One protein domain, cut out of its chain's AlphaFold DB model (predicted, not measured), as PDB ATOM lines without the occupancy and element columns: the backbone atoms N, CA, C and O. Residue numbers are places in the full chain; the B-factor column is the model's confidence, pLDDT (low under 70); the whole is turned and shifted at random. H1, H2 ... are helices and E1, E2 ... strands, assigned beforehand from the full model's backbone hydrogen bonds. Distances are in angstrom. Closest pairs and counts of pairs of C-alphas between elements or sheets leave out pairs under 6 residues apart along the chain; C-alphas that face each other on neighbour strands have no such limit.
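What this domain is: This is residues 8 to 106 and 131 to 162 of the 268 residues of an uncharacterized protein of Araneus ventricosus (UniProt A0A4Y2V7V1). A small sheet, E1 E5 E4, and a separate two-stranded hairpin, E2 and E3, share two long helices that make a corner near their ends: H1 runs beside E4 and E2, and H2 passes near both sheets. Two short helices, H3 and H4, lie at the rim, away from H1 and H2. The printed part has 131 residues, with four named helices and five named strands in the order H1 H2 E1 E2 E3 H3 H4 E4 E5; both sheets are antiparallel. The class is mixed, helices and strands, though only 61 residues are in named elements, under half. It is compact, with a radius of gyration of the C-alphas of 15.2 A, and spans 40 by 39 by 27 A.

Where its parts are: In the larger sheet, E1 is residues 51 to 53, E5 residues 157 to 161, 13.2 A long, and E4 residues 145 to 148, 10.1 A. C-alpha 161, where E5 ends, is at (405.830, 366.685, 37.964). H1, residues 14 to 28, measures 20.3 A and begins at C-alpha 14, (397.906, 376.990, 30.655). H2, residues 32 to 47, measures 22.0 A. E2, residues 68 to 72, and E3, residues 81 to 85, measure 13.4 A and 13.2 A. H3 is residues 97 to 100 and H4 residues 131 to 134.

How they stand to each other: E1 and E4 are the edge strands of their sheet and E5 the inner one. N 52 and O 160 of E1 and E5 are 3.0 A apart, within hydrogen-bond range. E4 and E5 form a hairpin, with N 146 and O 159 at 2.8 A. H1 is on this sheet at a height of 6.2 A, over E4; their closest C-alphas, of Val 18 and Val 147, are 6.6 A apart. H2 is on it too, only just over E1, on which 3 of its C-alphas fall; it runs across the strands, at 81 degrees to E1 on the local plane. H1 and H2 are close but not clearly touching, at a steep tilt of 47 degrees, opposite ways; their closest C-alphas, of Leu 28 and Leu 35, are 4.9 A apart. E2 and E3 form the other hairpin, with N 71 and O 82 at 2.8 A. The closest C-alphas of H2 and E3, of Leu 37 and Leu 81, are 6.4 A apart. H3 and H4 are not on the three-stranded sheet. Every O i to N i+4 pair of H2 is within hydrogen-bond range, and 10 of 11 in H1; H3 and H4 are too short for such a pair.

The domain as a whole: The two C-alphas farthest apart, of Val 106 and Asn 153, are 46.2 A apart. Residues 107 to 130 are not printed, and C-alphas 106 and 131 are 19.3 A apart across the cut. The links E1 to E2 and E3 to H3 are long. The mean pLDDT of the printed part is 82.9; residues 56 to 61, 74 to 79, 102 to 106 and 131 to 135 are under 70.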
ATOM      1  N   SER A   8     396.411 364.611  22.389       86.62
ATOM      2  CA  SER A   8     396.080 365.659  21.408       86.62
ATOM      3  C   SER A   8     394.629 366.153  21.463       86.62
ATOM      4  O   SER A   8     394.333 367.241  20.973       86.62
ATOM      5  N   CYS A   9     393.714 365.400  22.087       86.06
ATOM      6  CA  CYS A   9     392.346 365.864  22.339       86.06
ATOM      7  C   CYS A   9     392.241 366.932  23.449       86.06
ATOM      8  O   CYS A   9     391.201 367.589  23.594       86.06
ATOM      9  N   LEU A  10     393.300 367.113  24.240       82.88
ATOM     10  CA  LEU A  10     393.408 368.168  25.238       82.88
ATOM     11  C   LEU A  10     393.701 369.502  24.544       82.88
ATOM     12  O   LEU A  10     394.648 369.625  23.773       82.88
ATOM     13  N   GLY A  11     392.897 370.520  24.845       88.75
ATOM     14  CA  GLY A  11     393.176 371.887  24.414       88.75
ATOM     15  C   GLY A  11     394.151 372.615  25.342       88.75
ATOM     16  O   GLY A  11     394.764 372.041  26.243       88.75
ATOM     17  N   ASN A  12     394.223 373.938  25.197       91.12
ATOM     18  CA  ASN A  12     394.958 374.791  26.131       91.12
ATOM     19  C   ASN A  12     394.394 374.669  27.563       91.12
ATOM     20  O   ASN A  12     393.186 374.806  27.787       91.12
ATOM     21  N   SER A  13     395.292 374.431  28.519       93.69
ATOM     22  CA  SER A  13     395.055 374.443  29.973       93.69
ATOM     23  C   SER A  13     395.891 375.500  30.716       93.69
ATOM     24  O   SER A  13     395.565 375.854  31.854       93.69
ATOM     25  N   LYS A  14     396.937 376.044  30.072       93.06
ATOM     26  CA  LYS A  14     397.906 376.990  30.655       93.06
ATOM     27  C   LYS A  14     397.215 378.255  31.158       93.06
ATOM     28  O   LYS A  14     397.439 378.660  32.296       93.06
ATOM     29  N   ASP A  15     396.291 378.820  30.381       92.56
ATOM     30  CA  ASP A  15     395.614 380.076  30.735       92.56
ATOM     31  C   ASP A  15     394.727 379.938  31.979       92.56
ATOM     32  O   ASP A  15     394.592 380.864  32.783       92.56
ATOM     33  N   MET A  16     394.096 378.774  32.155       91.94
ATOM     34  CA  MET A  16     393.310 378.475  33.354       91.94
ATOM     35  C   MET A  16     394.222 378.313  34.571       91.94
ATOM     36  O   MET A  16     393.959 378.908  35.619       91.94
ATOM     37  N   ALA A  17     395.313 377.561  34.428       93.69
ATOM     38  CA  ALA A  17     396.272 377.348  35.505       93.69
ATOM     39  C   ALA A  17     396.919 378.670  35.961       93.69
ATOM     40  O   ALA A  17     396.975 378.941  37.159       93.69
ATOM     41  N   VAL A  18     397.303 379.549  35.026       94.81
ATOM     42  CA  VAL A  18     397.851 380.884  35.329       94.81
ATOM     43  C   VAL A  18     396.822 381.774  36.030       94.81
ATOM     44  O   VAL A  18     397.155 382.457  37.001       94.81
ATOM     45  N   ARG A  19     395.552 381.755  35.599       92.75
ATOM     46  CA  ARG A  19     394.478 382.493  36.287       92.75
ATOM     47  C   ARG A  19     394.291 382.018  37.729       92.75
ATOM     48  O   ARG A  19     394.204 382.855  38.631       92.75
ATOM     49  N   GLN A  20     394.276 380.704  37.961       92.31
ATOM     50  CA  GLN A  20     394.177 380.151  39.315       92.31
ATOM     51  C   GLN A  20     395.413 380.471  40.159       92.31
ATOM     52  O   GLN A  20     395.264 380.861  41.316       92.31
ATOM     53  N   LEU A  21     396.613 380.416  39.574       94.62
ATOM     54  CA  LEU A  21     397.852 380.815  40.237       94.62
ATOM     55  C   LEU A  21     397.813 382.286  40.670       94.62
ATOM     56  O   LEU A  21     398.142 382.600  41.810       94.62
ATOM     57  N   ASN A  22     397.365 383.196  39.803       92.44
ATOM     58  CA  ASN A  22     397.225 384.612  40.153       92.44
ATOM     59  C   ASN A  22     396.210 384.819  41.292       92.44
ATOM     60  O   ASN A  22     396.424 385.656  42.167       92.44
ATOM     61  N   SER A  23     395.120 384.045  41.316       90.75
ATOM     62  CA  SER A  23     394.164 384.061  42.430       90.75
ATOM     63  C   SER A  23     394.776 383.524  43.728       90.75
ATOM     64  O   SER A  23     394.558 384.102  44.792       90.75
ATOM     65  N   LEU A  24     395.563 382.450  43.650       91.69
ATOM     66  CA  LEU A  24     396.292 381.884  44.782       91.69
ATOM     67  C   LEU A  24     397.293 382.900  45.355       91.69
ATOM     68  O   LEU A  24     397.339 383.092  46.569       91.69
ATOM     69  N   TRP A  25     398.014 383.623  44.494       92.06
ATOM     70  CA  TRP A  25     398.969 384.658  44.899       92.06
ATOM     71  C   TRP A  25     398.340 385.814  45.671       92.06
ATOM     72  O   TRP A  25     398.952 386.301  46.615       92.06
ATOM     73  N   LYS A  26     397.093 386.199  45.362       90.31
ATOM     74  CA  LYS A  26     396.353 387.193  46.164       90.31
ATOM     75  C   LYS A  26     396.129 386.741  47.611       90.31
ATOM     76  O   LYS A  26     396.000 387.586  48.494       90.31
ATOM     77  N   ARG A  27     396.027 385.427  47.850       89.19
ATOM     78  CA  ARG A  27     395.914 384.856  49.200       89.19
ATOM     79  C   ARG A  27     397.284 384.751  49.862       89.19
ATOM     80  O   ARG A  27     397.432 385.207  50.986       89.19
ATOM     81  N   LEU A  28     398.274 384.220  49.146       90.81
ATOM     82  CA  LEU A  28     399.651 384.085  49.634       90.81
ATOM     83  C   LEU A  28     400.260 385.437  50.039       90.81
ATOM     84  O   LEU A  28     400.944 385.526  51.047       90.81
ATOM     85  N   SER A  29     399.963 386.516  49.308       89.44
ATOM     86  CA  SER A  29     400.480 387.853  49.626       89.44
ATOM     87  C   SER A  29     399.922 388.446  50.925       89.44
ATOM     88  O   SER A  29     400.436 389.454  51.397       89.44
ATOM     89  N   ARG A  30     398.832 387.886  51.462       91.38
ATOM     90  CA  ARG A  30     398.168 388.358  52.689       91.38
ATOM     91  C   ARG A  30     398.512 387.507  53.911       91.38
ATOM     92  O   ARG A  30     398.228 387.936  55.022       91.38
ATOM     93  N   ASP A  31     399.084 386.326  53.703       91.38
ATOM     94  CA  ASP A  31     399.329 385.323  54.736       91.38
ATOM     95  C   ASP A  31     400.746 384.759  54.572       91.38
ATOM     96  O   ASP A  31     401.014 383.919  53.705       91.38
ATOM     97  N   SER A  32     401.669 385.271  55.389       91.00
ATOM     98  CA  SER A  32     403.089 384.917  55.332       91.00
ATOM     99  C   SER A  32     403.363 383.481  55.778       91.00
ATOM    100  O   SER A  32     404.260 382.849  55.217       91.00
ATOM    101  N   GLU A  33     402.592 382.938  56.728       91.00
ATOM    102  CA  GLU A  33     402.716 381.536  57.147       91.00
ATOM    103  C   GLU A  33     402.282 380.620  56.001       91.00
ATOM    104  O   GLU A  33     403.006 379.693  55.630       91.00
ATOM    105  N   TYR A  34     401.144 380.922  55.368       90.75
ATOM    106  CA  TYR A  34     400.659 380.161  54.223       90.75
ATOM    107  C   TYR A  34     401.636 380.208  53.040       90.75
ATOM    108  O   TYR A  34     401.871 379.178  52.407       90.75
ATOM    109  N   LEU A  35     402.242 381.370  52.765       92.31
ATOM    110  CA  LEU A  35     403.283 381.512  51.743       92.31
ATOM    111  C   LEU A  35     404.530 380.679  52.054       92.31
ATOM    112  O   LEU A  35     405.027 379.999  51.153       92.31
ATOM    113  N   SER A  36     405.009 380.704  53.302       92.19
ATOM    114  CA  SER A  36     406.158 379.892  53.724       92.19
ATOM    115  C   SER A  36     405.870 378.414  53.507       92.19
ATOM    116  O   SER A  36     406.577 377.763  52.747       92.19
ATOM    117  N   LEU A  37     404.759 377.912  54.060       91.81
ATOM    118  CA  LEU A  37     404.381 376.502  53.954       91.81
ATOM    119  C   LEU A  37     404.254 376.043  52.495       91.81
ATOM    120  O   LEU A  37     404.642 374.924  52.159       91.81
ATOM    121  N   TYR A  38     403.705 376.890  51.620       93.62
ATOM    122  CA  TYR A  38     403.552 376.567  50.201       93.62
ATOM    123  C   TYR A  38     404.898 376.510  49.479       93.62
ATOM    124  O   TYR A  38     405.140 375.612  48.673       93.62
ATOM    125  N   THR A  39     405.775 377.468  49.777       92.75
ATOM    126  CA  THR A  39     407.117 377.544  49.194       92.75
ATOM    127  C   THR A  39     407.969 376.367  49.655       92.75
ATOM    128  O   THR A  39     408.619 375.731  48.829       92.75
ATOM    129  N   ASP A  40     407.903 376.024  50.943       91.69
ATOM    130  CA  ASP A  40     408.606 374.883  51.527       91.69
ATOM    131  C   ASP A  40     408.133 373.563  50.908       91.69
ATOM    132  O   ASP A  40     408.955 372.719  50.558       91.69
ATOM    133  N   PHE A  41     406.823 373.408  50.677       90.62
ATOM    134  CA  PHE A  41     406.277 372.240  49.981       90.62
ATOM    135  C   PHE A  41     406.854 372.082  48.567       90.62
ATOM    136  O   PHE A  41     407.233 370.978  48.180       90.62
ATOM    137  N   LEU A  42     406.902 373.160  47.777       92.12
ATOM    138  CA  LEU A  42     407.422 373.093  46.408       92.12
ATOM    139  C   LEU A  42     408.932 372.860  46.388       92.12
ATOM    140  O   LEU A  42     409.396 372.050  45.590       92.12
ATOM    141  N   ARG A  43     409.679 373.489  47.302       91.56
ATOM    142  CA  ARG A  43     411.116 373.248  47.456       91.56
ATOM    143  C   ARG A  43     411.401 371.792  47.817       91.56
ATOM    144  O   ARG A  43     412.222 371.167  47.167       91.56
ATOM    145  N   GLU A  44     410.656 371.214  48.761       89.19
ATOM    146  CA  GLU A  44     410.771 369.788  49.101       89.19
ATOM    147  C   GLU A  44     410.516 368.890  47.875       89.19
ATOM    148  O   GLU A  44     411.161 367.859  47.700       89.19
ATOM    149  N   TYR A  45     409.570 369.263  47.010       88.94
ATOM    150  CA  TYR A  45     409.308 368.533  45.769       88.94
ATOM    151  C   TYR A  45     410.472 368.615  44.777       88.94
ATOM    152  O   TYR A  45     410.773 367.607  44.137       88.94
ATOM    153  N   GLU A  46     411.116 369.773  44.644       90.81
ATOM    154  CA  GLU A  46     412.310 369.942  43.807       90.81
ATOM    155  C   GLU A  46     413.510 369.176  44.381       90.81
ATOM    156  O   GLU A  46     414.134 368.402  43.658       90.81
ATOM    157  N   ASP A  47     413.775 369.306  45.685       89.19
ATOM    158  CA  ASP A  47     414.897 368.659  46.380       89.19
ATOM    159  C   ASP A  47     414.816 367.126  46.308       89.19
ATOM    160  O   ASP A  47     415.830 366.438  46.185       89.19
ATOM    161  N   LEU A  48     413.598 366.574  46.350       84.56
ATOM    162  CA  LEU A  48     413.351 365.139  46.188       84.56
ATOM    163  C   LEU A  48     413.345 364.685  44.716       84.56
ATOM    164  O   LEU A  48     413.099 363.512  44.440       84.56
ATOM    165  N   GLY A  49     413.573 365.587  43.758       85.56
ATOM    166  CA  GLY A  49     413.545 365.282  42.327       85.56
ATOM    167  C   GLY A  49     412.152 364.938  41.790       85.56
ATOM    168  O   GLY A  49     412.030 364.313  40.737       85.56
ATOM    169  N   HIS A  50     411.086 365.319  42.499       86.75
ATOM    170  CA  HIS A  50     409.697 365.099  42.088       86.75
ATOM    171  C   HIS A  50     409.151 366.224  41.201       86.75
ATOM    172  O   HIS A  50     408.137 366.032  40.524       86.75
ATOM    173  N   LEU A  51     409.795 367.391  41.222       90.44
ATOM    174  CA  LEU A  51     409.442 368.572  40.444       90.44
ATOM    175  C   LEU A  51     410.683 369.089  39.714       90.44
ATOM    176  O   LEU A  51     411.752 369.199  40.303       90.44
ATOM    177  N   GLU A  52     410.538 369.398  38.430       91.31
ATOM    178  CA  GLU A  52     411.634 369.862  37.577       91.31
ATOM    179  C   GLU A  52     411.200 371.094  36.782       91.31
ATOM    180  O   GLU A  52     410.109 371.119  36.212       91.31
ATOM    181  N   ARG A  53     412.041 372.129  36.722       91.38
ATOM    182  CA  ARG A  53     411.750 373.331  35.930       91.38
ATOM    183  C   ARG A  53     411.878 373.028  34.435       91.38
ATOM    184  O   ARG A  53     412.880 372.474  33.998       91.38
ATOM    185  N   VAL A  54     410.885 373.430  33.645       89.12
ATOM    186  CA  VAL A  54     410.876 373.217  32.190       89.12
ATOM    187  C   VAL A  54     411.574 374.381  31.483       89.12
ATOM    188  O   VAL A  54     411.288 375.542  31.771       89.12
ATOM    189  N   VAL A  55     412.462 374.070  30.534       81.75
ATOM    190  CA  VAL A  55     413.077 375.057  29.632       81.75
ATOM    191  C   VAL A  55     412.170 375.244  28.412       81.75
ATOM    192  O   VAL A  55     411.802 374.271  27.760       81.75
ATOM    193  N   GLU A  56     411.804 376.488  28.092       66.31
ATOM    194  CA  GLU A  56     410.818 376.829  27.045       66.31
ATOM    195  C   GLU A  56     411.294 376.565  25.600       66.31
ATOM    196  O   GLU A  56     410.552 376.791  24.651       66.31
ATOM    197  N   SER A  57     412.519 376.072  25.400       58.47
ATOM    198  CA  SER A  57     413.151 375.951  24.080       58.47
ATOM    199  C   SER A  57     412.654 374.780  23.218       58.47
ATOM    200  O   SER A  57     413.001 374.716  22.041       58.47
ATOM    201  N   SER A  58     411.845 373.864  23.760       55.34
ATOM    202  CA  SER A  58     411.232 372.759  23.010       55.34
ATOM    203  C   SER A  58     409.952 372.308  23.711       55.34
ATOM    204  O   SER A  58     409.955 371.434  24.581       55.34
ATOM    205  N   GLU A  59     408.844 372.970  23.393       60.44
ATOM    206  CA  GLU A  59     407.529 372.593  23.896       60.44
ATOM    207  C   GLU A  59     407.002 371.374  23.104       60.44
ATOM    208  O   GLU A  59     406.813 371.476  21.891       60.44
ATOM    209  N   PRO A  60     406.765 370.207  23.742       65.94
ATOM    210  CA  PRO A  60     406.177 369.057  23.061       65.94
ATOM    211  C   PRO A  60     404.747 369.378  22.601       65.94
ATOM    212  O   PRO A  60     404.093 370.251  23.182       65.94
ATOM    213  N   PRO A  61     404.223 368.660  21.592       67.31
ATOM    214  CA  PRO A  61     402.986 369.036  20.910       67.31
ATOM    215  C   PRO A  61     401.741 368.985  21.799       67.31
ATOM    216  O   PRO A  61     400.760 369.656  21.497       67.31
ATOM    217  N   THR A  62     401.741 368.208  22.889       79.50
ATOM    218  CA  THR A  62     400.616 368.183  23.834       79.50
ATOM    219  C   THR A  62     401.088 368.295  25.273       79.50
ATOM    220  O   THR A  62     401.944 367.537  25.719       79.50
ATOM    221  N   GLN A  63     400.496 369.239  26.003       86.69
ATOM    222  CA  GLN A  63     400.818 369.527  27.394       86.69
ATOM    223  C   GLN A  63     399.539 369.787  28.181       86.69
ATOM    224  O   GLN A  63     398.587 370.383  27.671       86.69
ATOM    225  N   TYR A  64     399.544 369.411  29.456       89.50
ATOM    226  CA  TYR A  64     398.459 369.745  30.370       89.50
ATOM    227  C   TYR A  64     399.006 370.382  31.646       89.50
ATOM    228  O   TYR A  64     399.823 369.799  32.359       89.50
ATOM    229  N   TYR A  65     398.554 371.606  31.908       93.00
ATOM    230  CA  TYR A  65     398.883 372.389  33.086       93.00
ATOM    231  C   TYR A  65     397.817 372.162  34.154       93.00
ATOM    232  O   TYR A  65     396.693 372.654  34.046       93.00
ATOM    233  N   ILE A  66     398.181 371.411  35.188       92.38
ATOM    234  CA  ILE A  66     397.334 371.064  36.318       92.38
ATOM    235  C   ILE A  66     397.261 372.263  37.272       92.38
ATOM    236  O   ILE A  66     398.275 372.645  37.867       92.38
ATOM    237  N   PRO A  67     396.075 372.858  37.483       91.75
ATOM    238  CA  PRO A  67     395.921 373.876  38.506       91.75
ATOM    239  C   PRO A  67     396.096 373.272  39.898       91.75
ATOM    240  O   PRO A  67     395.719 372.124  40.143       91.75
ATOM    241  N   HIS A  68     396.616 374.054  40.839       92.31
ATOM    242  CA  HIS A  68     396.836 373.589  42.201       92.31
ATOM    243  C   HIS A  68     396.455 374.622  43.253       92.31
ATOM    244  O   HIS A  68     396.472 375.830  43.017       92.31
ATOM    245  N   HIS A  69     396.128 374.133  44.442       87.19
ATOM    246  CA  HIS A  69     395.850 374.959  45.610       87.19
ATOM    247  C   HIS A  69     396.234 374.207  46.879       87.19
ATOM    248  O   HIS A  69     396.304 372.982  46.896       87.19
ATOM    249  N   GLY A  70     396.464 374.940  47.961       85.88
ATOM    250  CA  GLY A  70     396.801 374.342  49.245       85.88
ATOM    251  C   GLY A  70     395.595 374.301  50.175       85.88
ATOM    252  O   GLY A  70     394.861 375.289  50.291       85.88
ATOM    253  N   VAL A  71     395.439 373.171  50.851       81.25
ATOM    254  CA  VAL A  71     394.475 372.943  51.926       81.25
ATOM    255  C   VAL A  71     395.241 372.941  53.244       81.25
ATOM    256  O   VAL A  71     396.169 372.150  53.430       81.25
ATOM    257  N   LEU A  72     394.868 373.854  54.139       78.25
ATOM    258  CA  LEU A  72     395.416 373.912  55.488       78.25
ATOM    259  C   LEU A  72     394.650 372.953  56.396       78.25
ATOM    260  O   LEU A  72     393.420 372.967  56.443       78.25
ATOM    261  N   CYS A  73     395.394 372.145  57.137       73.62
ATOM    262  CA  CYS A  73     394.880 371.298  58.202       73.62
ATOM    263  C   CYS A  73     395.700 371.595  59.462       73.62
ATOM    264  O   CYS A  73     396.679 370.894  59.718       73.62
ATOM    265  N   PRO A  74     395.346 372.646  60.224       68.88
ATOM    266  CA  PRO A  74     396.128 373.077  61.385       68.88
ATOM    267  C   PRO A  74     396.230 371.995  62.471       68.88
ATOM    268  O   PRO A  74     397.227 371.950  63.182       68.88
ATOM    269  N   ASP A  75     395.259 371.079  62.531       65.06
ATOM    270  CA  ASP A  75     395.219 369.974  63.497       65.06
ATOM    271  C   ASP A  75     396.165 368.804  63.147       65.06
ATOM    272  O   ASP A  75     396.282 367.844  63.912       65.06
ATOM    273  N   LYS A  76     396.843 368.832  61.987       65.44
ATOM    274  CA  LYS A  76     397.814 367.791  61.618       65.44
ATOM    275  C   LYS A  76     399.140 367.998  62.350       65.44
ATOM    276  O   LYS A  76     399.789 369.027  62.202       65.44
ATOM    277  N   LEU A  77     399.592 366.944  63.031       50.16
ATOM    278  CA  LEU A  77     400.857 366.912  63.776       50.16
ATOM    279  C   LEU A  77     402.115 367.011  62.891       50.16
ATOM    280  O   LEU A  77     403.160 367.418  63.385       50.16
ATOM    281  N   ILE A  78     402.035 366.615  61.613       58.38
ATOM    282  CA  ILE A  78     403.207 366.487  60.725       58.38
ATOM    283  C   ILE A  78     403.243 367.614  59.685       58.38
ATOM    284  O   ILE A  78     404.129 368.460  59.715       58.38
ATOM    285  N   THR A  79     402.285 367.648  58.756       64.56
ATOM    286  CA  THR A  79     402.223 368.665  57.695       64.56
ATOM    287  C   THR A  79     400.945 369.481  57.804       64.56
ATOM    288  O   THR A  79     399.847 368.999  57.517       64.56
ATOM    289  N   LYS A  80     401.096 370.753  58.185       75.19
ATOM    290  CA  LYS A  80     399.990 371.719  58.278       75.19
ATOM    291  C   LYS A  80     399.388 372.072  56.914       75.19
ATOM    292  O   LYS A  80     398.228 372.476  56.847       75.19
ATOM    293  N   LEU A  81     400.151 371.909  55.830       83.12
ATOM    294  CA  LEU A  81     399.730 372.185  54.458       83.12
ATOM    295  C   LEU A  81     399.764 370.920  53.598       83.12
ATOM    296  O   LEU A  81     400.735 370.168  53.602       83.12
ATOM    297  N   THR A  82     398.718 370.713  52.801       82.00
ATOM    298  CA  THR A  82     398.714 369.751  51.694       82.00
ATOM    299  C   THR A  82     398.375 370.484  50.399       82.00
ATOM    300  O   THR A  82     397.329 371.126  50.316       82.00
ATOM    301  N   VAL A  83     399.245 370.404  49.389       85.56
ATOM    302  CA  VAL A  83     398.954 370.941  48.052       85.56
ATOM    303  C   VAL A  83     398.227 369.894  47.221       85.56
ATOM    304  O   VAL A  83     398.613 368.729  47.163       85.56
ATOM    305  N   VAL A  84     397.159 370.343  46.583       82.62
ATOM    306  CA  VAL A  84     396.253 369.554  45.764       82.62
ATOM    307  C   VAL A  84     396.462 369.921  44.307       82.62
ATOM    308  O   VAL A  84     396.324 371.088  43.946       82.62
ATOM    309  N   PHE A  85     396.695 368.917  43.467       85.56
ATOM    310  CA  PHE A  85     396.761 369.053  42.012       85.56
ATOM    311  C   PHE A  85     395.416 368.645  41.397       85.56
ATOM    312  O   PHE A  85     394.983 367.501  41.534       85.56
ATOM    313  N   ASN A  86     394.717 369.577  40.750       82.56
ATOM    314  CA  ASN A  86     393.373 369.376  40.211       82.56
ATOM    315  C   ASN A  86     393.394 368.934  38.736       82.56
ATOM    316  O   ASN A  86     393.137 369.728  37.832       82.56
ATOM    317  N   ALA A  87     393.619 367.643  38.496       82.75
ATOM    318  CA  ALA A  87     393.596 367.043  37.157       82.75
ATOM    319  C   ALA A  87     392.188 366.943  36.519       82.75
ATOM    320  O   ALA A  87     392.044 366.445  35.404       82.75
ATOM    321  N   SER A  88     391.137 367.414  37.207       82.81
ATOM    322  CA  SER A  88     389.768 367.484  36.669       82.81
ATOM    323  C   SER A  88     389.383 368.855  36.115       82.81
ATOM    324  O   SER A  88     388.230 369.062  35.750       82.81
ATOM    325  N   SER A  89     390.316 369.810  36.063       80.94
ATOM    326  CA  SER A  89     390.034 371.110  35.457       80.94
ATOM    327  C   SER A  89     389.831 370.946  33.942       80.94
ATOM    328  O   SER A  89     390.725 370.421  33.274       80.94
ATOM    329  N   PRO A  90     388.705 371.392  33.364       84.00
ATOM    330  CA  PRO A  90     388.501 371.293  31.925       84.00
ATOM    331  C   PRO A  90     389.495 372.190  31.179       84.00
ATOM    332  O   PRO A  90     389.835 373.286  31.640       84.00
ATOM    333  N   THR A  91     389.963 371.717  30.026       90.88
ATOM    334  CA  THR A  91     390.705 372.533  29.054       90.88
ATOM    335  C   THR A  91     389.746 373.344  28.177       90.88
ATOM    336  O   THR A  91     388.527 373.267  28.324       90.88
ATOM    337  N   THR A  92     390.283 374.111  27.227       91.19
ATOM    338  CA  THR A  92     389.486 374.800  26.189       91.19
ATOM    339  C   THR A  92     388.602 373.867  25.351       91.19
ATOM    340  O   THR A  92     387.596 374.331  24.822       91.19
ATOM    341  N   THR A  93     388.907 372.566  25.271       90.00
ATOM    342  CA  THR A  93     388.045 371.563  24.611       90.00
ATOM    343  C   THR A  93     386.969 370.986  25.539       90.00
ATOM    344  O   THR A  93     386.177 370.148  25.117       90.00
ATOM    345  N   GLY A  94     386.931 371.396  26.812       87.69
ATOM    346  CA  GLY A  94     386.033 370.847  27.834       87.69
ATOM    347  C   GLY A  94     386.496 369.517  28.441       87.69
ATOM    348  O   GLY A  94     385.914 369.072  29.424       87.69
ATOM    349  N   ILE A  95     387.558 368.906  27.905       85.31
ATOM    350  CA  ILE A  95     388.135 367.639  28.382       85.31
ATOM    351  C   ILE A  95     389.201 367.929  29.446       85.31
ATOM    352  O   ILE A  95     389.988 368.867  29.292       85.31
ATOM    353  N   SER A  96     389.239 367.138  30.522       86.50
ATOM    354  CA  SER A  96     390.265 367.191  31.570       86.50
ATOM    355  C   SER A  96     391.269 366.037  31.464       86.50
ATOM    356  O   SER A  96     391.021 365.041  30.784       86.50
ATOM    357  N   LEU A  97     392.398 366.134  32.176       82.81
ATOM    358  CA  LEU A  97     393.375 365.043  32.235       82.81
ATOM    359  C   LEU A  97     392.738 363.755  32.788       82.81
ATOM    360  O   LEU A  97     392.957 362.676  32.249       82.81
ATOM    361  N   ASN A  98     391.876 363.868  33.801       81.50
ATOM    362  CA  ASN A  98     391.158 362.722  34.368       81.50
ATOM    363  C   ASN A  98     390.247 361.989  33.372       81.50
ATOM    364  O   ASN A  98     389.999 360.797  33.557       81.50
ATOM    365  N   ASP A  99     389.755 362.665  32.334       78.00
ATOM    366  CA  ASP A  99     388.875 362.055  31.329       78.00
ATOM    367  C   ASP A  99     389.638 361.178  30.334       78.00
ATOM    368  O   ASP A  99     389.046 360.288  29.721       78.00
ATOM    369  N   ILE A 100     390.943 361.419  30.183       78.44
ATOM    370  CA  ILE A 100     391.823 360.667  29.283       78.44
ATOM    371  C   ILE A 100     392.710 359.659  30.022       78.44
ATOM    372  O   ILE A 100     393.428 358.895  29.380       78.44
ATOM    373  N   LEU A 101     392.681 359.634  31.357       75.12
ATOM    374  CA  LEU A 101     393.390 358.631  32.147       75.12
ATOM    375  C   LEU A 101     392.632 357.300  32.130       75.12
ATOM    376  O   LEU A 101     391.405 357.250  32.250       75.12
ATOM    377  N   MET A 102     393.373 356.197  32.015       66.75
ATOM    378  CA  MET A 102     392.799 354.869  32.211       66.75
ATOM    379  C   MET A 102     392.308 354.732  33.651       66.75
ATOM    380  O   MET A 102     393.072 354.887  34.606       66.75
ATOM    381  N   LYS A 103     391.026 354.403  33.807       59.34
ATOM    382  CA  LYS A 103     390.461 354.040  35.105       59.34
ATOM    383  C   LYS A 103     390.858 352.598  35.390       59.34
ATOM    384  O   LYS A 103     390.601 351.720  34.573       59.34
ATOM    385  N   GLY A 104     391.520 352.372  36.521       51.97
ATOM    386  CA  GLY A 104     391.836 351.019  36.963       51.97
ATOM    387  C   GLY A 104     390.556 350.218  37.198       51.97
ATOM    388  O   GLY A 104     389.573 350.751  37.716       51.97
ATOM    389  N   GLU A 105     390.570 348.944  36.823       47.97
ATOM    390  CA  GLU A 105     389.546 347.998  37.251       47.97
ATOM    391  C   GLU A 105     389.818 347.623  38.711       47.97
ATOM    392  O   GLU A 105     390.923 347.202  39.056       47.97
ATOM    393  N   VAL A 106     388.816 347.786  39.575       48.75
ATOM    394  CA  VAL A 106     388.875 347.275  40.948       48.75
ATOM    395  C   VAL A 106     388.529 345.792  40.875       48.75
ATOM    396  O   VAL A 106     387.359 345.427  40.813       48.75
ATOM    397  N   LEU A 131     404.504 357.076  49.279       58.78
ATOM    398  CA  LEU A 131     404.480 355.928  48.353       58.78
ATOM    399  C   LEU A 131     404.237 356.325  46.890       58.78
ATOM    400  O   LEU A 131     405.010 355.960  46.013       58.78
ATOM    401  N   TYR A 132     403.203 357.122  46.620       56.84
ATOM    402  CA  TYR A 132     402.870 357.544  45.253       56.84
ATOM    403  C   TYR A 132     403.979 358.373  44.594       56.84
ATOM    404  O   TYR A 132     404.154 358.313  43.381       56.84
ATOM    405  N   ARG A 133     404.784 359.080  45.399       66.75
ATOM    406  CA  ARG A 133     405.943 359.822  44.902       66.75
ATOM    407  C   ARG A 133     407.098 358.900  44.481       66.75
ATOM    408  O   ARG A 133     407.997 359.356  43.801       66.75
ATOM    409  N   GLN A 134     407.072 357.615  44.837       66.25
ATOM    410  CA  GLN A 134     408.050 356.627  44.359       66.25
ATOM    411  C   GLN A 134     407.722 356.105  42.950       66.25
ATOM    412  O   GLN A 134     408.538 355.425  42.337       66.25
ATOM    413  N   ILE A 135     406.532 356.411  42.423       66.44
ATOM    414  CA  ILE A 135     406.118 355.999  41.083       66.44
ATOM    415  C   ILE A 135     406.474 357.118  40.109       66.44
ATOM    416  O   ILE A 135     405.835 358.174  40.116       66.44
ATOM    417  N   LEU A 136     407.471 356.876  39.263       73.62
ATOM    418  CA  LEU A 136     407.877 357.818  38.226       73.62
ATOM    419  C   LEU A 136     406.869 357.840  37.067       73.62
ATOM    420  O   LEU A 136     406.290 356.821  36.686       73.62
ATOM    421  N   ILE A 137     406.663 359.027  36.507       75.56
ATOM    422  CA  ILE A 137     405.938 359.229  35.256       75.56
ATOM    423  C   ILE A 137     406.921 359.015  34.107       75.56
ATOM    424  O   ILE A 137     408.092 359.380  34.201       75.56
ATOM    425  N   ASP A 138     406.422 358.411  33.035       76.25
ATOM    426  CA  ASP A 138     407.171 358.219  31.801       76.25
ATOM    427  C   ASP A 138     407.659 359.582  31.257       76.25
ATOM    428  O   ASP A 138     406.830 360.487  31.109       76.25
ATOM    429  N   PRO A 139     408.966 359.764  30.975       72.62
ATOM    430  CA  PRO A 139     409.510 361.010  30.434       72.62
ATOM    431  C   PRO A 139     408.842 361.487  29.139       72.62
ATOM    432  O   PRO A 139     408.791 362.695  28.905       72.62
ATOM    433  N   ASP A 140     408.294 360.568  28.338       72.50
ATOM    434  CA  ASP A 140     407.612 360.893  27.081       72.50
ATOM    435  C   ASP A 140     406.196 361.467  27.313       72.50
ATOM    436  O   ASP A 140     405.567 362.009  26.400       72.50
ATOM    437  N   GLN A 141     405.676 361.397  28.547       74.56
ATOM    438  CA  GLN A 141     404.351 361.895  28.926       74.56
ATOM    439  C   GLN A 141     404.413 363.255  29.628       74.56
ATOM    440  O   GLN A 141     404.380 363.356  30.856       74.56
ATOM    441  N   ASP A 142     404.376 364.337  28.851       83.50
ATOM    442  CA  ASP A 142     404.453 365.707  29.378       83.50
ATOM    443  C   ASP A 142     403.088 366.348  29.699       83.50
ATOM    444  O   ASP A 142     402.790 367.495  29.358       83.50
ATOM    445  N   VAL A 143     402.219 365.582  30.362       84.69
ATOM    446  CA  VAL A 143     400.829 365.972  30.675       84.69
ATOM    447  C   VAL A 143     400.612 366.343  32.148       84.69
ATOM    448  O   VAL A 143     399.479 366.499  32.592       84.69
ATOM    449  N   GLN A 144     401.683 366.477  32.934       88.56
ATOM    450  CA  GLN A 144     401.613 366.856  34.351       88.56
ATOM    451  C   GLN A 144     402.492 368.066  34.650       88.56
ATOM    452  O   GLN A 144     403.442 368.003  35.433       88.56
ATOM    453  N   ARG A 145     402.175 369.188  34.004       91.75
ATOM    454  CA  ARG A 145     402.844 370.461  34.264       91.75
ATOM    455  C   ARG A 145     402.094 371.267  35.315       91.75
ATOM    456  O   ARG A 145     400.879 371.170  35.432       91.75
ATOM    457  N   ILE A 146     402.805 372.109  36.045       94.44
ATOM    458  CA  ILE A 146     402.244 373.152  36.901       94.44
ATOM    459  C   ILE A 146     402.893 374.491  36.568       94.44
ATOM    460  O   ILE A 146     403.913 374.551  35.879       94.44
ATOM    461  N   VAL A 147     402.295 375.572  37.056       94.88
ATOM    462  CA  VAL A 147     402.839 376.924  36.926       94.88
ATOM    463  C   VAL A 147     403.106 377.503  38.302       94.88
ATOM    464  O   VAL A 147     402.256 377.436  39.186       94.88
ATOM    465  N   TRP A 148     404.266 378.124  38.475       95.12
ATOM    466  CA  TRP A 148     404.624 378.780  39.725       95.12
ATOM    467  C   TRP A 148     405.378 380.086  39.475       95.12
ATOM    468  O   TRP A 148     405.925 380.317  38.396       95.12
ATOM    469  N   LYS A 149     405.368 380.963  40.480       91.50
ATOM    470  CA  LYS A 149     406.141 382.208  40.516       91.50
ATOM    471  C   LYS A 149     406.961 382.202  41.793       91.50
ATOM    472  O   LYS A 149     406.430 381.836  42.832       91.50
ATOM    473  N   THR A 150     408.213 382.630  41.747       85.12
ATOM    474  CA  THR A 150     409.042 382.736  42.957       85.12
ATOM    475  C   THR A 150     408.702 383.996  43.753       85.12
ATOM    476  O   THR A 150     408.813 384.012  44.975       85.12
ATOM    477  N   LEU A 151     408.265 385.055  43.064       84.31
ATOM    478  CA  LEU A 151     407.878 386.335  43.652       84.31
ATOM    479  C   LEU A 151     406.559 386.829  43.034       84.31
ATOM    480  O   LEU A 151     406.242 386.458  41.903       84.31
ATOM    481  N   PRO A 152     405.810 387.726  43.705       79.25
ATOM    482  CA  PRO A 152     404.539 388.242  43.186       79.25
ATOM    483  C   PRO A 152     404.630 388.799  41.755       79.25
ATOM    484  O   PRO A 152     403.720 388.595  40.946       79.25
ATOM    485  N   ASN A 153     405.754 389.456  41.451       82.44
ATOM    486  CA  ASN A 153     406.020 390.128  40.179       82.44
ATOM    487  C   ASN A 153     406.996 389.359  39.276       82.44
ATOM    488  O   ASN A 153     407.404 389.898  38.251       82.44
ATOM    489  N   SER A 154     407.407 388.139  39.639       87.12
ATOM    490  CA  SER A 154     408.260 387.344  38.753       87.12
ATOM    491  C   SER A 154     407.452 386.763  37.597       87.12
ATOM    492  O   SER A 154     406.240 386.537  37.703       87.12
ATOM    493  N   GLU A 155     408.148 386.452  36.508       89.56
ATOM    494  CA  GLU A 155     407.575 385.688  35.406       89.56
ATOM    495  C   GLU A 155     407.077 384.318  35.882       89.56
ATOM    496  O   GLU A 155     407.586 383.732  36.847       89.56
ATOM    497  N   VAL A 156     406.032 383.825  35.216       92.56
ATOM    498  CA  VAL A 156     405.493 382.491  35.479       92.56
ATOM    499  C   VAL A 156     406.436 381.469  34.870       92.56
ATOM    500  O   VAL A 156     406.640 381.468  33.665       92.56
ATOM    501  N   SER A 157     406.956 380.566  35.695       92.81
ATOM    502  CA  SER A 157     407.731 379.420  35.226       92.81
ATOM    503  C   SER A 157     406.869 378.160  35.201       92.81
ATOM    504  O   SER A 157     406.024 377.946  36.076       92.81
ATOM    505  N   ALA A 158     407.087 377.326  34.187       92.88
ATOM    506  CA  ALA A 158     406.492 376.004  34.086       92.88
ATOM    507  C   ALA A 158     407.378 374.962  34.777       92.88
ATOM    508  O   ALA A 158     408.605 374.987  34.660       92.88
ATOM    509  N   TYR A 159     406.740 374.020  35.461       92.25
ATOM    510  CA  TYR A 159     407.408 372.910  36.129       92.25
ATOM    511  C   TYR A 159     406.720 371.601  35.771       92.25
ATOM    512  O   TYR A 159     405.498 371.562  35.638       92.25
ATOM    513  N   ARG A 160     407.490 370.528  35.624       90.75
ATOM    514  CA  ARG A 160     407.016 369.176  35.341       90.75
ATOM    515  C   ARG A 160     407.032 368.351  36.621       90.75
ATOM    516  O   ARG A 160     408.055 368.276  37.298       90.75
ATOM    517  N   LEU A 161     405.908 367.712  36.930       88.69
ATOM    518  CA  LEU A 161     405.830 366.685  37.964       88.69
ATOM    519  C   LEU A 161     406.361 365.369  37.393       88.69
ATOM    520  O   LEU A 161     405.914 364.921  36.339       88.69
ATOM    521  N   LYS A 162     407.312 364.750  38.093       84.31
ATOM    522  CA  LYS A 162     407.961 363.496  37.675       84.31
ATOM    523  C   LYS A 162     407.362 362.266  38.331       84.31
ATOM    524  O   LYS A 162     407.734 361.153  37.980       84.31
TER     525      LYS A 162